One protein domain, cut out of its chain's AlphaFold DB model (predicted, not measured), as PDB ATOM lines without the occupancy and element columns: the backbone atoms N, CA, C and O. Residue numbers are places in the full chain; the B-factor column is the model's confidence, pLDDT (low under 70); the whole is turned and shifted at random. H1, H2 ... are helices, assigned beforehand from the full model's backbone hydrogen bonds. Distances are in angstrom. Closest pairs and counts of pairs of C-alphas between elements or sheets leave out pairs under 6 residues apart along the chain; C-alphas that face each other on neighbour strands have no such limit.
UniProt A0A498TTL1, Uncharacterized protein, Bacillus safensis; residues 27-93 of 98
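Overview. This is residues 27 to 93 of the 98 residues of an uncharacterized protein of Bacillus safensis (UniProt A0A498TTL1). A small head of two crossed helices, H1 and H2, has one long straight arm, H3, that leads away from the far end of H2 and sticks out with residues 66 to 93. The arm makes most of the length. The printed part has 67 residues with three named helices, in the order H1, H2, H3, and no named strand, and its class is all helix. The whole is extended, with a radius of gyration of the C-alphas of 19.8 A and spans of 63 by 22 by 21 A.

Arrangement. H1, residues 27 to 44, touches H2, residues 50 to 63, with its residues 32 to 37 alone. Their closest C-alphas are those of Thr 33 and Ala 53, 5.3 A apart. Their lines are about perpendicular, at 77 degrees. H2 and H3, residues 65 to 93, meet only through their link and are near each other, with 6 pairs of C-alphas within 10 A. H1 and H3 are apart. In H1, H2 and H3 every O i to N i+4 pair is within hydrogen-bond range.

Along the chain. H1 begins with C-alpha 27 at (200.362, 85.316, 224.937) and measures 25.3 A from first to last C-alpha. H2, residues 50 to 63, begins with C-alpha 50 at (197.711, 79.346, 237.275) and measures 20.0 A. H3, residues 65 to 93, measures 42.7 A and ends with C-alpha 93 at (237.311, 82.721, 193.215).

Size, cuts and confidence. The two C-alphas farthest apart are those of Glu 47 and Ala 93, at 62.8 A. The printed part has no cut. The links H1 to H2, of 5 residues, and H2 to H3, of 1 residue, are tight. The mean pLDDT of the printed part is 96.0, and no printed residue is under 70.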
ATOM      1  N   GLU A  27     200.848  86.530 225.591       95.50
ATOM      2  CA  GLU A  27     200.362  85.316 224.937       95.50
ATOM      3  C   GLU A  27     201.343  84.150 225.101       95.50
ATOM      4  O   GLU A  27     200.945  83.072 225.532       95.50
ATOM      5  N   GLU A  28     202.640  84.377 224.870       95.69
ATOM      6  CA  GLU A  28     203.671  83.354 225.099       95.69
ATOM      7  C   GLU A  28     203.687  82.897 226.561       95.69
ATOM      8  O   GLU A  28     203.719  81.698 226.831       95.69
ATOM      9  N   LYS A  29     203.597  83.833 227.517       95.06
ATOM     10  CA  LYS A  29     203.511  83.484 228.942       95.06
ATOM     11  C   LYS A  29     202.291  82.619 229.238       95.06
ATOM     12  O   LYS A  29     202.437  81.621 229.931       95.06
ATOM     13  N   ASN A  30     201.119  82.960 228.705       96.88
ATOM     14  CA  ASN A  30     199.902  82.174 228.910       96.88
ATOM     15  C   ASN A  30     200.058  80.748 228.367       96.88
ATOM     16  O   ASN A  30     199.768  79.783 229.073       96.88
ATOM     17  N   GLN A  31     200.579  80.604 227.147       97.94
ATOM     18  CA  GLN A  31     200.807  79.296 226.528       97.94
ATOM     19  C   GLN A  31     201.806  78.449 227.326       97.94
ATOM     20  O   GLN A  31     201.581  77.256 227.540       97.94
ATOM     21  N   MET A  32     202.891  79.062 227.805       97.12
ATOM     22  CA  MET A  32     203.893  78.384 228.629       97.12
ATOM     23  C   MET A  32     203.338  77.989 230.003       97.12
ATOM     24  O   MET A  32     203.583  76.874 230.455       97.12
ATOM     25  N   THR A  33     202.543  78.853 230.638       97.81
ATOM     26  CA  THR A  33     201.840  78.541 231.891       97.81
ATOM     27  C   THR A  33     200.916  77.337 231.709       97.81
ATOM     28  O   THR A  33     201.013  76.381 232.474       97.81
ATOM     29  N   MET A  34     200.098  77.315 230.649       97.94
ATOM     30  CA  MET A  34     199.227  76.172 230.339       97.94
ATOM     31  C   MET A  34     200.019  74.888 230.071       97.94
ATOM     32  O   MET A  34     199.599  73.807 230.477       97.94
ATOM     33  N   ALA A  35     201.172  74.982 229.400       98.25
ATOM     34  CA  ALA A  35     202.039  73.832 229.164       98.25
ATOM     35  C   ALA A  35     202.599  73.258 230.476       98.25
ATOM     36  O   ALA A  35     202.637  72.040 230.635       98.25
ATOM     37  N   ILE A  36     202.978  74.120 231.426       98.00
ATOM     38  CA  ILE A  36     203.433  73.703 232.758       98.00
ATOM     39  C   ILE A  36     202.290  73.037 233.532       98.00
ATOM     40  O   ILE A  36     202.489  71.956 234.077       98.00
ATOM     41  N   GLN A  37     201.089  73.625 233.544       98.25
ATOM     42  CA  GLN A  37     199.924  73.013 234.199       98.25
ATOM     43  C   GLN A  37     199.614  71.630 233.622       98.25
ATOM     44  O   GLN A  37     199.434  70.675 234.374       98.25
ATOM     45  N   ARG A  38     199.612  71.514 232.288       98.19
ATOM     46  CA  ARG A  38     199.369  70.246 231.597       98.19
ATOM     47  C   ARG A  38     200.422  69.198 231.946       98.19
ATOM     48  O   ARG A  38     200.057  68.074 232.249       98.19
ATOM     49  N   TYR A  39     201.701  69.573 231.970       98.25
ATOM     50  CA  TYR A  39     202.777  68.659 232.357       98.25
ATOM     51  C   TYR A  39     202.574  68.089 233.769       98.25
ATOM     52  O   TYR A  39     202.751  66.894 233.970       98.25
ATOM     53  N   PHE A  40     202.178  68.909 234.746       97.94
ATOM     54  CA  PHE A  40     201.903  68.414 236.101       97.94
ATOM     55  C   PHE A  40     200.670  67.502 236.148       97.94
ATOM     56  O   PHE A  40     200.717  66.451 236.784       97.94
ATOM     57  N   ALA A  41     199.604  67.853 235.427       97.69
ATOM     58  CA  ALA A  41     198.405  67.025 235.371       97.69
ATOM     59  C   ALA A  41     198.675  65.655 234.719       97.69
ATOM     60  O   ALA A  41     198.203  64.639 235.218       97.69
ATOM     61  N   GLU A  42     199.445  65.621 233.628       97.94
ATOM     62  CA  GLU A  42     199.722  64.402 232.856       97.94
ATOM     63  C   GLU A  42     200.811  63.530 233.495       97.94
ATOM     64  O   GLU A  42     200.641  62.322 233.618       97.94
ATOM     65  N   GLU A  43     201.922  64.128 233.929       97.50
ATOM     66  CA  GLU A  43     203.106  63.375 234.367       97.50
ATOM     67  C   GLU A  43     203.159  63.159 235.881       97.50
ATOM     68  O   GLU A  43     203.934  62.333 236.366       97.50
ATOM     69  N   ARG A  44     202.384  63.930 236.653       94.19
ATOM     70  CA  ARG A  44     202.377  63.863 238.123       94.19
ATOM     71  C   ARG A  44     201.000  63.603 238.721       94.19
ATOM     72  O   ARG A  44     200.907  63.539 239.943       94.19
ATOM     73  N   GLU A  45     199.966  63.467 237.887       96.44
ATOM     74  CA  GLU A  45     198.562  63.362 238.316       96.44
ATOM     75  C   GLU A  45     198.170  64.490 239.296       96.44
ATOM     76  O   GLU A  45     197.337  64.316 240.185       96.44
ATOM     77  N   GLU A  46     198.799  65.664 239.150       96.56
ATOM     78  CA  GLU A  46     198.677  66.797 240.065       96.56
ATOM     79  C   GLU A  46     198.151  68.026 239.318       96.56
ATOM     80  O   GLU A  46     198.799  68.554 238.413       96.56
ATOM     81  N   GLU A  47     196.983  68.533 239.718       96.00
ATOM     82  CA  GLU A  47     196.471  69.799 239.195       96.00
ATOM     83  C   GLU A  47     197.080  70.986 239.945       96.00
ATOM     84  O   GLU A  47     196.877  71.162 241.148       96.00
ATOM     85  N   ILE A  48     197.785  71.851 239.215       97.81
ATOM     86  CA  ILE A  48     198.324  73.100 239.757       97.81
ATOM     87  C   ILE A  48     197.574  74.316 239.205       97.81
ATOM     88  O   ILE A  48     197.254  74.414 238.016       97.81
ATOM     89  N   GLY A  49     197.314  75.283 240.084       97.25
ATOM     90  CA  GLY A  49     196.692  76.550 239.705       97.25
ATOM     91  C   GLY A  49     197.606  77.435 238.849       97.25
ATOM     92  O   GLY A  49     198.829  77.281 238.842       97.25
ATOM     93  N   GLU A  50     197.009  78.420 238.176       96.88
ATOM     94  CA  GLU A  50     197.711  79.346 237.275       96.88
ATOM     95  C   GLU A  50     198.876  80.068 237.975       96.88
ATOM     96  O   GLU A  50     199.986  80.109 237.452       96.88
ATOM     97  N   LEU A  51     198.661  80.560 239.201       97.25
ATOM     98  CA  LEU A  51     199.696  81.251 239.977       97.25
ATOM     99  C   LEU A  51     200.915  80.356 240.255       97.25
ATOM    100  O   LEU A  51     202.053  80.816 240.179       97.25
ATOM    101  N   ALA A  52     200.691  79.075 240.561       97.75
ATOM    102  CA  ALA A  52     201.777  78.131 240.804       97.75
ATOM    103  C   ALA A  52     202.584  77.883 239.520       97.75
ATOM    104  O   ALA A  52     203.814  77.935 239.545       97.75
ATOM    105  N   ALA A  53     201.900  77.697 238.390       97.94
ATOM    106  CA  ALA A  53     202.546  77.526 237.093       97.94
ATOM    107  C   ALA A  53     203.317  78.781 236.642       97.94
ATOM    108  O   ALA A  53     204.435  78.655 236.143       97.94
ATOM    109  N   ILE A  54     202.789  79.985 236.894       97.06
ATOM    110  CA  ILE A  54     203.502  81.250 236.654       97.06
ATOM    111  C   ILE A  54     204.781  81.316 237.494       97.06
ATOM    112  O   ILE A  54     205.845  81.608 236.954       97.06
ATOM    113  N   ASN A  55     204.715  80.993 238.787       97.19
ATOM    114  CA  ASN A  55     205.897  81.008 239.655       97.19
ATOM    115  C   ASN A  55     206.980  80.029 239.171       97.19
ATOM    116  O   ASN A  55     208.172  80.344 239.204       97.19
ATOM    117  N   ILE A  56     206.576  78.852 238.682       96.94
ATOM    118  CA  ILE A  56     207.492  77.879 238.070       96.94
ATOM    119  C   ILE A  56     208.107  78.454 236.788       96.94
ATOM    120  O   ILE A  56     209.324  78.384 236.607       96.94
ATOM    121  N   LEU A  57     207.300  79.063 235.914       95.69
ATOM    122  CA  LEU A  57     207.782  79.709 234.693       95.69
ATOM    123  C   LEU A  57     208.802  80.814 234.999       95.69
ATOM    124  O   LEU A  57     209.844  80.896 234.345       95.69
ATOM    125  N   GLU A  58     208.534  81.650 235.998       94.44
ATOM    126  CA  GLU A  58     209.448  82.706 236.434       94.44
ATOM    127  C   GLU A  58     210.753  82.134 236.987       94.44
ATOM    128  O   GLU A  58     211.834  82.617 236.636       94.44
ATOM    129  N   PHE A  59     210.676  81.065 237.784       95.56
ATOM    130  CA  PHE A  59     211.854  80.356 238.270       95.56
ATOM    131  C   PHE A  59     212.710  79.827 237.112       95.56
ATOM    132  O   PHE A  59     213.921  80.061 237.090       95.56
ATOM    133  N   ILE A  60     212.099  79.164 236.127       94.50
ATOM    134  CA  ILE A  60     212.810  78.640 234.954       94.50
ATOM    135  C   ILE A  60     213.431  79.789 234.159       94.50
ATOM    136  O   ILE A  60     214.618  79.757 233.839       94.50
ATOM    137  N   THR A  61     212.667  80.844 233.889       91.81
ATOM    138  CA  THR A  61     213.137  81.989 233.099       91.81
ATOM    139  C   THR A  61     214.336  82.668 233.762       91.81
ATOM    140  O   THR A  61     215.325  82.965 233.093       91.81
ATOM    141  N   LYS A  62     214.281  82.867 235.084       90.56
ATOM    142  CA  LYS A  62     215.337  83.535 235.850       90.56
ATOM    143  C   LYS A  62     216.610  82.696 235.982       90.56
ATOM    144  O   LYS A  62     217.698  83.260 235.935       90.56
ATOM    145  N   ASN A  63     216.484  81.385 236.184       92.38
ATOM    146  CA  ASN A  63     217.628  80.535 236.541       92.38
ATOM    147  C   ASN A  63     218.178  79.714 235.365       92.38
ATOM    148  O   ASN A  63     219.371  79.430 235.325       92.38
ATOM    149  N   LEU A  64     217.322  79.324 234.419       93.44
ATOM    150  CA  LEU A  64     217.657  78.413 233.317       93.44
ATOM    151  C   LEU A  64     217.616  79.104 231.947       93.44
ATOM    152  O   LEU A  64     218.302  78.668 231.025       93.44
ATOM    153  N   GLY A  65     216.850  80.192 231.804       91.00
ATOM    154  CA  GLY A  65     216.615  80.853 230.515       91.00
ATOM    155  C   GLY A  65     217.892  81.276 229.782       91.00
ATOM    156  O   GLY A  65     218.001  81.095 228.569       91.00
ATOM    157  N   SER A  66     218.892  81.785 230.511       91.81
ATOM    158  CA  SER A  66     220.149  82.259 229.918       91.81
ATOM    159  C   SER A  66     220.985  81.131 229.318       91.81
ATOM    160  O   SER A  66     221.634  81.341 228.296       91.81
ATOM    161  N   TYR A  67     220.946  79.924 229.889       94.19
ATOM    162  CA  TYR A  67     221.683  78.776 229.361       94.19
ATOM    163  C   TYR A  67     221.190  78.398 227.963       94.19
ATOM    164  O   TYR A  67     221.991  78.317 227.031       94.19
ATOM    165  N   TYR A  68     219.873  78.238 227.802       93.25
ATOM    166  CA  TYR A  68     219.273  77.879 226.516       93.25
ATOM    167  C   TYR A  68     219.400  79.000 225.485       93.25
ATOM    168  O   TYR A  68     219.751  78.735 224.336       93.25
ATOM    169  N   TYR A  69     219.183  80.253 225.890       92.38
ATOM    170  CA  TYR A  69     219.352  81.393 224.991       92.38
ATOM    171  C   TYR A  69     220.794  81.508 224.486       92.38
ATOM    172  O   TYR A  69     221.026  81.591 223.282       92.38
ATOM    173  N   ASN A  70     221.776  81.443 225.392       93.44
ATOM    174  CA  ASN A  70     223.187  81.524 225.027       93.44
ATOM    175  C   ASN A  70     223.605  80.366 224.121       93.44
ATOM    176  O   ASN A  70     224.394  80.578 223.200       93.44
ATOM    177  N   GLN A  71     223.080  79.162 224.357       96.19
ATOM    178  CA  GLN A  71     223.325  78.035 223.467       96.19
ATOM    179  C   GLN A  71     222.761  78.306 222.066       96.19
ATOM    180  O   GLN A  71     223.509  78.224 221.096       96.19
ATOM    181  N   GLY A  72     221.507  78.756 221.960       95.44
ATOM    182  CA  GLY A  72     220.902  79.119 220.675       95.44
ATOM    183  C   GLY A  72     221.666  80.224 219.931       95.44
ATOM    184  O   GLY A  72     221.830  80.158 218.711       95.44
ATOM    185  N   VAL A  73     222.205  81.215 220.652       95.56
ATOM    186  CA  VAL A  73     223.070  82.258 220.072       95.56
ATOM    187  C   VAL A  73     224.381  81.669 219.545       95.56
ATOM    188  O   VAL A  73     224.809  82.024 218.445       95.56
ATOM    189  N   ARG A  74     225.029  80.764 220.291       96.81
ATOM    190  CA  ARG A  74     226.262  80.093 219.841       96.81
ATOM    191  C   ARG A  74     226.016  79.242 218.598       96.81
ATOM    192  O   ARG A  74     226.799  79.340 217.654       96.81
ATOM    193  N   ASP A  75     224.924  78.486 218.576       97.19
ATOM    194  CA  ASP A  75     224.547  77.644 217.439       97.19
ATOM    195  C   ASP A  75     224.290  78.506 216.192       97.19
ATOM    196  O   ASP A  75     224.845  78.253 215.120       97.19
ATOM    197  N   SER A  76     223.546  79.606 216.354       97.12
ATOM    198  CA  SER A  76     223.291  80.580 215.281       97.12
ATOM    199  C   SER A  76     224.587  81.205 214.758       97.12
ATOM    200  O   SER A  76     224.783  81.327 213.547       97.12
ATOM    201  N   ARG A  77     225.506  81.567 215.662       97.06
ATOM    202  CA  ARG A  77     226.817  82.117 215.299       97.06
ATOM    203  C   ARG A  77     227.651  81.111 214.512       97.06
ATOM    204  O   ARG A  77     228.296  81.513 213.550       97.06
ATOM    205  N   SER A  78     227.636  79.835 214.892       97.06
ATOM    206  CA  SER A  78     228.368  78.784 214.176       97.06
ATOM    207  C   SER A  78     227.940  78.710 212.710       97.06
ATOM    208  O   SER A  78     228.784  78.746 211.817       97.06
ATOM    209  N   ILE A  79     226.630  78.692 212.454       97.38
ATOM    210  CA  ILE A  79     226.078  78.664 211.090       97.38
ATOM    211  C   ILE A  79     226.454  79.940 210.328       97.38
ATOM    212  O   ILE A  79     226.856  79.874 209.166       97.38
ATOM    213  N   ALA A  80     226.348  81.105 210.972       97.75
ATOM    214  CA  ALA A  80     226.687  82.381 210.347       97.75
ATOM    215  C   ALA A  80     228.166  82.448 209.930       97.75
ATOM    216  O   ALA A  80     228.466  82.869 208.815       97.75
ATOM    217  N   VAL A  81     229.079  81.986 210.790       97.50
ATOM    218  CA  VAL A  81     230.518  81.926 210.487       97.50
ATOM    219  C   VAL A  81     230.783  81.017 209.290       97.50
ATOM    220  O   VAL A  81     231.474  81.433 208.366       97.50
ATOM    221  N   GLN A  82     230.184  79.823 209.258       96.75
ATOM    222  CA  GLN A  82     230.332  78.907 208.122       96.75
ATOM    223  C   GLN A  82     229.856  79.538 206.808       96.75
ATOM    224  O   GLN A  82     230.521  79.427 205.784       96.75
ATOM    225  N   ARG A  83     228.717  80.240 206.825       96.94
ATOM    226  CA  ARG A  83     228.208  80.939 205.636       96.94
ATOM    227  C   ARG A  83     229.113  82.089 205.199       96.94
ATOM    228  O   ARG A  83     229.285  82.276 204.001       96.94
ATOM    229  N   SER A  84     229.691  82.828 206.145       97.06
ATOM    230  CA  SER A  84     230.641  83.905 205.846       97.06
ATOM    231  C   SER A  84     231.910  83.374 205.183       97.06
ATOM    232  O   SER A  84     232.376  83.970 204.223       97.06
ATOM    233  N   GLN A  85     232.433  82.239 205.652       96.06
ATOM    234  CA  GLN A  85     233.611  81.596 205.059       96.06
ATOM    235  C   GLN A  85     233.357  81.173 203.610       96.06
ATOM    236  O   GLN A  85     234.162  81.477 202.740       96.06
ATOM    237  N   LEU A  86     232.205  80.554 203.335       96.12
ATOM    238  CA  LEU A  86     231.821  80.202 201.964       96.12
ATOM    239  C   LEU A  86     231.716  81.440 201.063       96.12
ATOM    240  O   LEU A  86     232.177  81.418 199.928       96.12
ATOM    241  N   LEU A  87     231.147  82.535 201.577       96.88
ATOM    242  CA  LEU A  87     231.071  83.787 200.829       96.88
ATOM    243  C   LEU A  87     232.467  84.356 200.528       96.88
ATOM    244  O   LEU A  87     232.697  84.856 199.433       96.88
ATOM    245  N   GLU A  88     233.395  84.295 201.484       96.12
ATOM    246  CA  GLU A  88     234.784  84.712 201.268       96.12
ATOM    247  C   GLU A  88     235.460  83.862 200.185       96.12
ATOM    248  O   GLU A  88     236.080  84.420 199.282       96.12
ATOM    249  N   GLU A  89     235.292  82.537 200.221       94.88
ATOM    250  CA  GLU A  89     235.796  81.624 199.185       94.88
ATOM    251  C   GLU A  89     235.236  81.965 197.794       94.88
ATOM    252  O   GLU A  89     236.000  82.066 196.829       94.88
ATOM    253  N   ASP A  90     233.926  82.210 197.697       95.56
ATOM    254  CA  ASP A  90     233.261  82.611 196.452       95.56
ATOM    255  C   ASP A  90     233.828  83.931 195.905       95.56
ATOM    256  O   ASP A  90     234.054  84.067 194.700       95.56
ATOM    257  N   LEU A  91     234.091  84.909 196.777       94.81
ATOM    258  CA  LEU A  91     234.682  86.191 196.386       94.81
ATOM    259  C   LEU A  91     236.130  86.028 195.908       94.81
ATOM    260  O   LEU A  91     236.480  86.573 194.861       94.81
ATOM    261  N   PHE A  92     236.946  85.241 196.618       93.50
ATOM    262  CA  PHE A  92     238.316  84.930 196.199       93.50
ATOM    263  C   PHE A  92     238.354  84.250 194.827       93.50
ATOM    264  O   PHE A  92     239.227  84.552 194.014       93.50
ATOM    265  N   ALA A  93     237.394  83.373 194.521       93.25
ATOM    266  CA  ALA A  93     237.311  82.721 193.215       93.25
ATOM    267  C   ALA A  93     237.060  83.704 192.051       93.25
ATOM    268  O   ALA A  93     237.403  83.400 190.905       93.25
TER     269      ALA A  93